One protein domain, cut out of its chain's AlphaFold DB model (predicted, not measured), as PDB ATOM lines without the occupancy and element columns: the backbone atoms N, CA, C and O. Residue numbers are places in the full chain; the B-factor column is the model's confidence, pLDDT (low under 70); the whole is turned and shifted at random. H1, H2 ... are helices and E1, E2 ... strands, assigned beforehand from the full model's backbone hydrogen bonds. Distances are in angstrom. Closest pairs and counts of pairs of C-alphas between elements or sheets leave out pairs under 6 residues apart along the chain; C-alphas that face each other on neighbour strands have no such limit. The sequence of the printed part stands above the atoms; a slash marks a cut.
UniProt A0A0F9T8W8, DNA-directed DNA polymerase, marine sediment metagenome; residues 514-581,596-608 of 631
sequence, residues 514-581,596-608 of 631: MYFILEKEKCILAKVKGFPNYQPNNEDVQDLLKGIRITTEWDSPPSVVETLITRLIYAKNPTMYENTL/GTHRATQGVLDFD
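What this domain is: This is residues 514 to 581 and 596 to 608 of the 631 residues of the protein "DNA-directed DNA polymerase" of marine sediment metagenome (UniProt A0A0F9T8W8). This is a long, loosely joined model: the strand hairpin E1 and E2, with the short helix H1 near it, makes one end; a two-stranded ribbon, E3 and E4, makes the middle; and the helices H2 and H3, one after the other at a corner, make the far end. Residues 571 to 576 stick out there. The printed part has 81 residues with three named helices and four named strands, in the order E1, E2, H1, E3, H2, H3, E4; both sheets are antiparallel pairs, E1 - E2 and E3 - E4, and the class is mixed, helices and strands. It is only just extended, close to loose, with a radius of gyration of the C-alphas of 17.9 A, and it spans 52 by 23 by 19 A, a rod.

Where its parts are: Find C-alpha 514 at (15.880, -15.636, -14.235); from there E1 runs through residues 514 to 519, 17.4 A long. E2 comes back along residues 522 to 528, 16.4 A. Next look for H1, residues 538 to 545, 10.5 A, and then E3, residues 550 to 555, 16.3 A. Find C-alpha 560 at (-5.265, -3.951, -8.627), where H2 begins; it runs to residue 572, 18.2 A. H3 is residues 574 to 581, 10.6 A. After the cut, E4 takes residues 600 to 605, 14.9 A, and ends at C-alpha 605, (13.782, -19.463, -6.122).

How they stand to each other: Start at the hairpin of E1 and E2, antiparallel at 167 degrees, where N 515 and O 527 are 2.9 A apart, within hydrogen-bond range. From E2 to H1 the closest C-alphas are those of Lys 522 and Asn 538, 7.7 A apart. E1 and H1 are only just apart, at 8.3 A. The closest C-alphas of H1 and E3 are those of Asp 540 and Ile 550, 7.0 A apart. E3 and E4 are antiparallel at 149 degrees, with N 550 and O 605 at 2.9 A and N 603 and O 552 at 3.0 A, within hydrogen-bond range. H1 and E4 are only just apart, at 8.4 A. H2, with residues 569 to 570 alone, only just touches H3, only at the corner by their link, with 3 pairs of C-alphas within 8 A; the closest are those of Tyr 570 and Tyr 577, 5.7 A apart. These two helices run opposite ways at a steep tilt of 54 degrees. In H1, H2 and H3 every O i to N i+4 pair is within hydrogen-bond range.

The domain as a whole: The two C-alphas farthest apart are those of Lys 520 and Lys 572, 53.4 A. Residues 582 to 595 are not printed, and C-alphas 581 and 596 are 9.3 A apart across this cut, which lies in the link from H3 to E4. Of the links that are printed whole, E2 to H1 is short and the others are tight. The mean pLDDT of the printed part is 70.9; look for values under 70 at residues 553 to 581 and 596 to 608.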
ATOM      1  N   MET A 514      15.196 -15.632 -15.526       91.00
ATOM      2  CA  MET A 514      15.880 -15.636 -14.235       91.00
ATOM      3  C   MET A 514      17.395 -15.569 -14.459       91.00
ATOM      4  O   MET A 514      18.038 -16.595 -14.690       91.00
ATOM      5  N   TYR A 515      17.961 -14.365 -14.424       92.69
ATOM      6  CA  TYR A 515      19.396 -14.158 -14.604       92.69
ATOM      7  C   TYR A 515      19.922 -12.929 -13.860       92.69
ATOM      8  O   TYR A 515      19.168 -12.013 -13.513       92.69
ATOM      9  N   PHE A 516      21.236 -12.917 -13.650       94.56
ATOM     10  CA  PHE A 516      21.965 -11.883 -12.928       94.56
ATOM     11  C   PHE A 516      23.181 -11.430 -13.729       94.56
ATOM     12  O   PHE A 516      23.867 -12.258 -14.324       94.56
ATOM     13  N   ILE A 517      23.452 -10.128 -13.717       96.31
ATOM     14  CA  ILE A 517      24.671  -9.535 -14.267       96.31
ATOM     15  C   ILE A 517      25.451  -8.916 -13.114       96.31
ATOM     16  O   ILE A 517      24.901  -8.115 -12.348       96.31
ATOM     17  N   LEU A 518      26.717  -9.297 -12.990       95.25
ATOM     18  CA  LEU A 518      27.602  -8.881 -11.917       95.25
ATOM     19  C   LEU A 518      28.809  -8.125 -12.474       95.25
ATOM     20  O   LEU A 518      29.425  -8.535 -13.454       95.25
ATOM     21  N   GLU A 519      29.178  -7.044 -11.793       94.50
ATOM     22  CA  GLU A 519      30.415  -6.302 -12.023       94.50
ATOM     23  C   GLU A 519      31.262  -6.376 -10.749       94.50
ATOM     24  O   GLU A 519      30.838  -5.900  -9.695       94.50
ATOM     25  N   LYS A 520      32.451  -6.996 -10.825       88.56
ATOM     26  CA  LYS A 520      33.341  -7.221  -9.663       88.56
ATOM     27  C   LYS A 520      32.596  -7.838  -8.472       88.56
ATOM     28  O   LYS A 520      32.624  -7.298  -7.369       88.56
ATOM     29  N   GLU A 521      31.872  -8.925  -8.735       84.69
ATOM     30  CA  GLU A 521      31.022  -9.647  -7.771       84.69
ATOM     31  C   GLU A 521      29.799  -8.874  -7.257       84.69
ATOM     32  O   GLU A 521      28.999  -9.431  -6.519       84.69
ATOM     33  N   LYS A 522      29.582  -7.617  -7.650       90.69
ATOM     34  CA  LYS A 522      28.377  -6.877  -7.275       90.69
ATOM     35  C   LYS A 522      27.290  -7.092  -8.320       90.69
ATOM     36  O   LYS A 522      27.477  -6.732  -9.479       90.69
ATOM     37  N   CYS A 523      26.129  -7.602  -7.912       92.00
ATOM     38  CA  CYS A 523      24.956  -7.662  -8.783       92.00
ATOM     39  C   CYS A 523      24.518  -6.240  -9.185       92.00
ATOM     40  O   CYS A 523      24.119  -5.436  -8.339       92.00
ATOM     41  N   ILE A 524      24.618  -5.928 -10.478       94.62
ATOM     42  CA  ILE A 524      24.173  -4.653 -11.065       94.62
ATOM     43  C   ILE A 524      22.820  -4.789 -11.766       94.62
ATOM     44  O   ILE A 524      22.110  -3.798 -11.941       94.62
ATOM     45  N   LEU A 525      22.440  -6.012 -12.139       93.31
ATOM     46  CA  LEU A 525      21.140  -6.316 -12.715       93.31
ATOM     47  C   LEU A 525      20.656  -7.679 -12.235       93.31
ATOM     48  O   LEU A 525      21.320  -8.687 -12.454       93.31
ATOM     49  N   ALA A 526      19.450  -7.708 -11.675       92.38
ATOM     50  CA  ALA A 526      18.724  -8.930 -11.373       92.38
ATOM     51  C   ALA A 526      17.413  -8.949 -12.159       92.38
ATOM     52  O   ALA A 526      16.585  -8.040 -12.056       92.38
ATOM     53  N   LYS A 527      17.220  -9.986 -12.975       91.94
ATOM     54  CA  LYS A 527      15.978 -10.228 -13.706       91.94
ATOM     55  C   LYS A 527      15.382 -11.522 -13.207       91.94
ATOM     56  O   LYS A 527      15.829 -12.584 -13.609       91.94
ATOM     57  N   VAL A 528      14.364 -11.422 -12.358       89.38
ATOM     58  CA  VAL A 528      13.656 -12.584 -11.818       89.38
ATOM     59  C   VAL A 528      12.159 -12.394 -12.022       89.38
ATOM     60  O   VAL A 528      11.484 -11.656 -11.301       89.38
ATOM     61  N   LYS A 529      11.617 -13.021 -13.069       85.06
ATOM     62  CA  LYS A 529      10.193 -12.881 -13.386       85.06
ATOM     63  C   LYS A 529       9.329 -13.445 -12.255       85.06
ATOM     64  O   LYS A 529       9.421 -14.619 -11.925       85.06
ATOM     65  N   GLY A 530       8.432 -12.608 -11.738       81.69
ATOM     66  CA  GLY A 530       7.527 -12.951 -10.637       81.69
ATOM     67  C   GLY A 530       8.003 -12.478  -9.262       81.69
ATOM     68  O   GLY A 530       7.200 -12.481  -8.339       81.69
ATOM     69  N   PHE A 531       9.248 -12.003  -9.149       79.75
ATOM     70  CA  PHE A 531       9.846 -11.537  -7.898       79.75
ATOM     71  C   PHE A 531      10.234 -10.058  -8.048       79.75
ATOM     72  O   PHE A 531      11.317  -9.743  -8.553       79.75
ATOM     73  N   PRO A 532       9.334  -9.118  -7.707       74.50
ATOM     74  CA  PRO A 532       9.612  -7.697  -7.857       74.50
ATOM     75  C   PRO A 532      10.778  -7.286  -6.951       74.50
ATOM     76  O   PRO A 532      10.801  -7.614  -5.771       74.50
ATOM     77  N   ASN A 533      11.727  -6.528  -7.506       76.94
ATOM     78  CA  ASN A 533      12.861  -5.933  -6.786       76.94
ATOM     79  C   ASN A 533      13.796  -6.923  -6.064       76.94
ATOM     80  O   ASN A 533      14.592  -6.486  -5.234       76.94
ATOM     81  N   TYR A 534      13.749  -8.222  -6.379       84.00
ATOM     82  CA  TYR A 534      14.710  -9.172  -5.824       84.00
ATOM     83  C   TYR A 534      16.127  -8.832  -6.301       84.00
ATOM     84  O   TYR A 534      16.375  -8.718  -7.503       84.00
ATOM     85  N   GLN A 535      17.040  -8.660  -5.348       85.38
ATOM     86  CA  GLN A 535      18.461  -8.419  -5.574       85.38
ATOM     87  C   GLN A 535      19.229  -9.513  -4.836       85.38
ATOM     88  O   GLN A 535      19.190  -9.522  -3.603       85.38
ATOM     89  N   PRO A 536      19.885 -10.444  -5.543       86.75
ATOM     90  CA  PRO A 536      20.624 -11.505  -4.883       86.75
ATOM     91  C   PRO A 536      21.872 -10.937  -4.206       86.75
ATOM     92  O   PRO A 536      22.521 -10.017  -4.719       86.75
ATOM     93  N   ASN A 537      22.236 -11.516  -3.068       87.31
ATOM     94  CA  ASN A 537      23.580 -11.358  -2.519       87.31
ATOM     95  C   ASN A 537      24.540 -12.405  -3.143       87.31
ATOM     96  O   ASN A 537      24.134 -13.246  -3.947       87.31
ATOM     97  N   ASN A 538      25.830 -12.367  -2.797       85.62
ATOM     98  CA  ASN A 538      26.809 -13.304  -3.365       85.62
ATOM     99  C   ASN A 538      26.557 -14.755  -2.944       85.62
ATOM    100  O   ASN A 538      26.767 -15.658  -3.749       85.62
ATOM    101  N   GLU A 539      26.107 -14.982  -1.710       87.75
ATOM    102  CA  GLU A 539      25.743 -16.312  -1.214       87.75
ATOM    103  C   GLU A 539      24.565 -16.870  -2.013       87.75
ATOM    104  O   GLU A 539      24.663 -17.990  -2.501       87.75
ATOM    105  N   ASP A 540      23.547 -16.051  -2.294       88.25
ATOM    106  CA  ASP A 540      22.419 -16.432  -3.141       88.25
ATOM    107  C   ASP A 540      22.897 -16.891  -4.527       88.25
ATOM    108  O   ASP A 540      22.505 -17.941  -5.028       88.25
ATOM    109  N   VAL A 541      23.783 -16.126  -5.169       85.44
ATOM    110  CA  VAL A 541      24.319 -16.497  -6.487       85.44
ATOM    111  C   VAL A 541      25.102 -17.810  -6.417       85.44
ATOM    112  O   VAL A 541      24.944 -18.662  -7.290       85.44
ATOM    113  N   GLN A 542      25.927 -18.003  -5.387       85.38
ATOM    114  CA  GLN A 542      26.715 -19.227  -5.214       85.38
ATOM    115  C   GLN A 542      25.845 -20.444  -4.910       85.38
ATOM    116  O   GLN A 542      26.081 -21.526  -5.446       85.38
ATOM    117  N   ASP A 543      24.840 -20.278  -4.064       86.75
ATOM    118  CA  ASP A 543      23.890 -21.324  -3.719       86.75
ATOM    119  C   ASP A 543      23.076 -21.718  -4.935       86.75
ATOM    120  O   ASP A 543      22.974 -22.906  -5.250       86.75
ATOM    121  N   LEU A 544      22.634 -20.728  -5.707       84.25
ATOM    122  CA  LEU A 544      22.043 -20.973  -7.002       84.25
ATOM    123  C   LEU A 544      23.007 -21.778  -7.892       84.25
ATOM    124  O   LEU A 544      22.668 -22.876  -8.315       84.25
ATOM    125  N   LEU A 545      24.245 -21.346  -8.111       82.06
ATOM    126  CA  LEU A 545      25.202 -22.099  -8.941       82.06
ATOM    127  C   LEU A 545      25.449 -23.550  -8.468       82.06
ATOM    128  O   LEU A 545      25.753 -24.416  -9.292       82.06
ATOM    129  N   LYS A 546      25.271 -23.845  -7.174       82.31
ATOM    130  CA  LYS A 546      25.338 -25.204  -6.595       82.31
ATOM    131  C   LYS A 546      24.035 -26.005  -6.736       82.31
ATOM    132  O   LYS A 546      23.972 -27.156  -6.307       82.31
ATOM    133  N   GLY A 547      22.989 -25.418  -7.311       77.62
ATOM    134  CA  GLY A 547      21.649 -25.993  -7.415       77.62
ATOM    135  C   GLY A 547      20.886 -26.006  -6.088       77.62
ATOM    136  O   GLY A 547      19.976 -26.822  -5.918       77.62
ATOM    137  N   ILE A 548      21.271 -25.148  -5.141       80.25
ATOM    138  CA  ILE A 548      20.601 -24.983  -3.852       80.25
ATOM    139  C   ILE A 548      19.393 -24.065  -4.046       80.25
ATOM    140  O   ILE A 548      19.445 -23.040  -4.723       80.25
ATOM    141  N   ARG A 549      18.277 -24.472  -3.443       81.94
ATOM    142  CA  ARG A 549      17.027 -23.712  -3.428       81.94
ATOM    143  C   ARG A 549      17.135 -22.543  -2.472       81.94
ATOM    144  O   ARG A 549      17.441 -22.747  -1.300       81.94
ATOM    145  N   ILE A 550      16.751 -21.367  -2.941       79.94
ATOM    146  CA  ILE A 550      16.647 -20.173  -2.112       79.94
ATOM    147  C   ILE A 550      15.182 -19.928  -1.810       79.94
ATOM    148  O   ILE A 550      14.345 -19.840  -2.705       79.94
ATOM    149  N   THR A 551      14.860 -19.812  -0.529       78.44
ATOM    150  CA  THR A 551      13.538 -19.354  -0.105       78.44
ATOM    151  C   THR A 551      13.665 -17.890   0.256       78.44
ATOM    152  O   THR A 551      14.480 -17.532   1.101       78.44
ATOM    153  N   THR A 552      12.883 -17.047  -0.406       72.06
ATOM    154  CA  THR A 552      12.871 -15.611  -0.144       72.06
ATOM    155  C   THR A 552      11.446 -15.157   0.132       72.06
ATOM    156  O   THR A 552      10.480 -15.664  -0.449       72.06
ATOM    157  N   GLU A 553      11.323 -14.221   1.060       68.50
ATOM    158  CA  GLU A 553      10.081 -13.526   1.355       68.50
ATOM    159  C   GLU A 553      10.159 -12.141   0.737       68.50
ATOM    160  O   GLU A 553      11.144 -11.423   0.917       68.50
ATOM    161  N   TRP A 554       9.116 -11.754   0.011       65.50
ATOM    162  CA  TRP A 554       8.964 -10.377  -0.433       65.50
ATOM    163  C   TRP A 554       7.550  -9.881  -0.179       65.50
ATOM    164  O   TRP A 554       6.570 -10.636  -0.145       65.50
ATOM    165  N   ASP A 555       7.469  -8.562  -0.075       57.88
ATOM    166  CA  ASP A 555       6.218  -7.837  -0.066       57.88
ATOM    167  C   ASP A 555       5.686  -7.761  -1.494       57.88
ATOM    168  O   ASP A 555       6.134  -6.961  -2.323       57.88
ATOM    169  N   SER A 556       4.713  -8.612  -1.810       53.50
ATOM    170  CA  SER A 556       3.956  -8.434  -3.047       53.50
ATOM    171  C   SER A 556       3.176  -7.119  -2.948       53.50
ATOM    172  O   SER A 556       2.526  -6.885  -1.922       53.50
ATOM    173  N   PRO A 557       3.219  -6.240  -3.967       54.03
ATOM    174  CA  PRO A 557       2.323  -5.095  -3.999       54.03
ATOM    175  C   PRO A 557       0.870  -5.595  -4.027       54.03
ATOM    176  O   PRO A 557       0.612  -6.646  -4.628       54.03
ATOM    177  N   PRO A 558      -0.079  -4.858  -3.422       51.91
ATOM    178  CA  PRO A 558      -1.485  -5.213  -3.513       51.91
ATOM    179  C   PRO A 558      -1.888  -5.368  -4.974       51.91
ATOM    180  O   PRO A 558      -1.523  -4.566  -5.839       51.91
ATOM    181  N   SER A 559      -2.684  -6.390  -5.248       58.06
ATOM    182  CA  SER A 559      -3.335  -6.538  -6.539       58.06
ATOM    183  C   SER A 559      -4.146  -5.277  -6.875       58.06
ATOM    184  O   SER A 559      -4.588  -4.522  -6.003       58.06
ATOM    185  N   VAL A 560      -4.390  -5.048  -8.168       54.78
ATOM    186  CA  VAL A 560      -5.265  -3.951  -8.627       54.78
ATOM    187  C   VAL A 560      -6.637  -4.035  -7.950       54.78
ATOM    188  O   VAL A 560      -7.216  -3.014  -7.594       54.78
ATOM    189  N   VAL A 561      -7.127  -5.255  -7.726       53.97
ATOM    190  CA  VAL A 561      -8.391  -5.530  -7.042       53.97
ATOM    191  C   VAL A 561      -8.320  -5.107  -5.576       53.97
ATOM    192  O   VAL A 561      -9.161  -4.329  -5.149       53.97
ATOM    193  N   GLU A 562      -7.290  -5.512  -4.828       57.53
ATOM    194  CA  GLU A 562      -7.084  -5.066  -3.439       57.53
ATOM    195  C   GLU A 562      -6.954  -3.541  -3.351       57.53
ATOM    196  O   GLU A 562      -7.553  -2.917  -2.477       57.53
ATOM    197  N   THR A 563      -6.254  -2.919  -4.301       61.22
ATOM    198  CA  THR A 563      -6.137  -1.456  -4.385       61.22
ATOM    199  C   THR A 563      -7.499  -0.792  -4.609       61.22
ATOM    200  O   THR A 563      -7.812   0.216  -3.975       61.22
ATOM    201  N   LEU A 564      -8.330  -1.346  -5.496       56.00
ATOM    202  CA  LEU A 564      -9.676  -0.841  -5.773       56.00
ATOM    203  C   LEU A 564     -10.617  -1.030  -4.580       56.00
ATOM    204  O   LEU A 564     -11.300  -0.078  -4.215       56.00
ATOM    205  N   ILE A 565     -10.619  -2.206  -3.943       61.66
ATOM    206  CA  ILE A 565     -11.391  -2.465  -2.718       61.66
ATOM    207  C   ILE A 565     -10.990  -1.467  -1.640       61.66
ATOM    208  O   ILE A 565     -11.850  -0.823  -1.054       61.66
ATOM    209  N   THR A 566      -9.688  -1.289  -1.417       59.12
ATOM    210  CA  THR A 566      -9.163  -0.366  -0.403       59.12
ATOM    211  C   THR A 566      -9.659   1.058  -0.649       59.12
ATOM    212  O   THR A 566     -10.125   1.725   0.272       59.12
ATOM    213  N   ARG A 567      -9.635   1.512  -1.909       58.72
ATOM    214  CA  ARG A 567     -10.171   2.825  -2.295       58.72
ATOM    215  C   ARG A 567     -11.684   2.927  -2.114       58.72
ATOM    216  O   ARG A 567     -12.160   3.987  -1.723       58.72
ATOM    217  N   LEU A 568     -12.429   1.859  -2.387       60.91
ATOM    218  CA  LEU A 568     -13.880   1.817  -2.197       60.91
ATOM    219  C   LEU A 568     -14.263   1.815  -0.713       60.91
ATOM    220  O   LEU A 568     -15.170   2.550  -0.334       60.91
ATOM    221  N   ILE A 569     -13.554   1.053   0.126       62.19
ATOM    222  CA  ILE A 569     -13.724   1.061   1.586       62.19
ATOM    223  C   ILE A 569     -13.407   2.454   2.127       62.19
ATOM    224  O   ILE A 569     -14.219   3.007   2.858       62.19
ATOM    225  N   TYR A 570     -12.290   3.062   1.708       61.31
ATOM    226  CA  TYR A 570     -11.949   4.431   2.098       61.31
ATOM    227  C   TYR A 570     -13.033   5.437   1.691       61.31
ATOM    228  O   TYR A 570     -13.429   6.269   2.496       61.31
ATOM    229  N   ALA A 571     -13.549   5.345   0.461       63.12
ATOM    230  CA  ALA A 571     -14.602   6.237  -0.016       63.12
ATOM    231  C   ALA A 571     -15.929   6.059   0.746       63.12
ATOM    232  O   ALA A 571     -16.654   7.035   0.924       63.12
ATOM    233  N   LYS A 572     -16.251   4.835   1.188       64.44
ATOM    234  CA  LYS A 572     -17.478   4.531   1.941       64.44
ATOM    235  C   LYS A 572     -17.367   4.838   3.437       64.44
ATOM    236  O   LYS A 572     -18.337   5.305   4.022       64.44
ATOM    237  N   ASN A 573     -16.226   4.550   4.060       69.62
ATOM    238  CA  ASN A 573     -16.023   4.701   5.500       69.62
ATOM    239  C   ASN A 573     -14.548   5.044   5.821       69.62
ATOM    240  O   ASN A 573     -13.760   4.160   6.178       69.62
ATOM    241  N   PRO A 574     -14.164   6.332   5.703       67.94
ATOM    242  CA  PRO A 574     -12.799   6.789   5.972       67.94
ATOM    243  C   PRO A 574     -12.320   6.439   7.385       67.94
ATOM    244  O   PRO A 574     -11.163   6.079   7.568       67.94
ATOM    245  N   THR A 575     -13.215   6.478   8.375       65.88
ATOM    246  CA  THR A 575     -12.891   6.215   9.783       65.88
ATOM    247  C   THR A 575     -12.610   4.738  10.040       65.88
ATOM    248  O   THR A 575     -11.671   4.412  10.754       65.88
ATOM    249  N   MET A 576     -13.364   3.820   9.425       59.19
ATOM    250  CA  MET A 576     -13.058   2.384   9.485       59.19
ATOM    251  C   MET A 576     -11.679   2.100   8.889       59.19
ATOM    252  O   MET A 576     -10.897   1.340   9.458       59.19
ATOM    253  N   TYR A 577     -11.358   2.749   7.771       57.50
ATOM    254  CA  TYR A 577     -10.043   2.656   7.154       57.50
ATOM    255  C   TYR A 577      -8.934   3.194   8.076       57.50
ATOM    256  O   TYR A 577      -7.956   2.490   8.312       57.50
ATOM    257  N   GLU A 578      -9.103   4.387   8.654       58.28
ATOM    258  CA  GLU A 578      -8.147   4.992   9.598       58.28
ATOM    259  C   GLU A 578      -7.962   4.141  10.866       58.28
ATOM    260  O   GLU A 578      -6.832   3.845  11.246       58.28
ATOM    261  N   ASN A 579      -9.039   3.614  11.450       58.94
ATOM    262  CA  ASN A 579      -8.976   2.709  12.604       58.94
ATOM    263  C   ASN A 579      -8.250   1.396  12.278       58.94
ATOM    264  O   ASN A 579      -7.535   0.843  13.116       58.94
ATOM    265  N   THR A 580      -8.406   0.894  11.049       53.62
ATOM    266  CA  THR A 580      -7.673  -0.286  10.579       53.62
ATOM    267  C   THR A 580      -6.174   0.023  10.495       53.62
ATOM    268  O   THR A 580      -5.370  -0.825  10.887       53.62
ATOM    269  N   LEU A 581      -5.793   1.234  10.044       49.22
ATOM    270  CA  LEU A 581      -4.404   1.727  10.032       49.22
ATOM    271  C   LEU A 581      -3.797   1.824  11.441       49.22
ATOM    272  O   LEU A 581      -2.634   1.471  11.622       49.22
ATOM    273  N   GLY A 596      -2.866  -5.288   6.186       42.59
ATOM    274  CA  GLY A 596      -3.521  -6.351   5.422       42.59
ATOM    275  C   GLY A 596      -3.313  -6.391   3.907       42.59
ATOM    276  O   GLY A 596      -4.016  -7.164   3.267       42.59
ATOM    277  N   THR A 597      -2.374  -5.648   3.310       40.59
ATOM    278  CA  THR A 597      -2.196  -5.676   1.836       40.59
ATOM    279  C   THR A 597      -0.829  -6.124   1.328       40.59
ATOM    280  O   THR A 597      -0.698  -6.410   0.140       40.59
ATOM    281  N   HIS A 598       0.161  -6.283   2.206       38.81
ATOM    282  CA  HIS A 598       1.370  -7.033   1.882       38.81
ATOM    283  C   HIS A 598       1.236  -8.426   2.484       38.81
ATOM    284  O   HIS A 598       1.241  -8.608   3.702       38.81
ATOM    285  N   ARG A 599       1.049  -9.425   1.620       43.91
ATOM    286  CA  ARG A 599       1.321 -10.803   2.017       43.91
ATOM    287  C   ARG A 599       2.833 -10.938   1.996       43.91
ATOM    288  O   ARG A 599       3.410 -10.712   0.930       43.91
ATOM    289  N   ALA A 600       3.426 -11.352   3.117       43.94
ATOM    290  CA  ALA A 600       4.721 -12.018   3.088       43.94
ATOM    291  C   ALA A 600       4.540 -13.213   2.151       43.94
ATOM    292  O   ALA A 600       3.926 -14.227   2.492       43.94
ATOM    293  N   THR A 601       4.902 -13.000   0.893       49.69
ATOM    294  CA  THR A 601       4.746 -14.009  -0.133       49.69
ATOM    295  C   THR A 601       6.044 -14.767  -0.078       49.69
ATOM    296  O   THR A 601       7.089 -14.245  -0.456       49.69
ATOM    297  N   GLN A 602       5.986 -15.971   0.473       45.91
ATOM    298  CA  GLN A 602       7.088 -16.898   0.332       45.91
ATOM    299  C   GLN A 602       7.108 -17.366  -1.113       45.91
ATOM    300  O   GLN A 602       6.112 -17.866  -1.642       45.91
ATOM    301  N   GLY A 603       8.256 -17.211  -1.750       57.75
ATOM    302  CA  GLY A 603       8.540 -17.870  -3.007       57.75
ATOM    303  C   GLY A 603       9.854 -18.597  -2.898       57.75
ATOM    304  O   GLY A 603      10.796 -18.181  -2.224       57.75
ATOM    305  N   VAL A 604       9.886 -19.725  -3.583       59.97
ATOM    306  CA  VAL A 604      11.084 -20.529  -3.709       59.97
ATOM    307  C   VAL A 604      11.697 -20.170  -5.051       59.97
ATOM    308  O   VAL A 604      11.113 -20.436  -6.102       59.97
ATOM    309  N   LEU A 605      12.863 -19.537  -5.003       60.16
ATOM    310  CA  LEU A 605      13.782 -19.463  -6.122       60.16
ATOM    311  C   LEU A 605      14.502 -20.804  -6.179       60.16
ATOM    312  O   LEU A 605      15.480 -21.060  -5.481       60.16
ATOM    313  N   ASP A 606      13.946 -21.696  -6.980       59.56
ATOM    314  CA  ASP A 606      14.622 -22.925  -7.349       59.56
ATOM    315  C   ASP A 606      15.297 -22.707  -8.701       59.56
ATOM    316  O   ASP A 606      14.805 -21.947  -9.545       59.56
ATOM    317  N   PHE A 607      16.366 -23.459  -8.953       59.47
ATOM    318  CA  PHE A 607      16.646 -23.810 -10.338       59.47
ATOM    319  C   PHE A 607      15.370 -24.411 -10.890       59.47
ATOM    320  O   PHE A 607      14.633 -25.079 -10.162       59.47
ATOM    321  N   ASP A 608      15.097 -24.230 -12.174       55.41
ATOM    322  CA  ASP A 608      14.140 -25.129 -12.791       55.41
ATOM    323  C   ASP A 608      14.759 -26.536 -12.740       55.41
ATOM    324  O   ASP A 608      15.447 -26.990 -13.655       55.41
TER     325      ASP A 608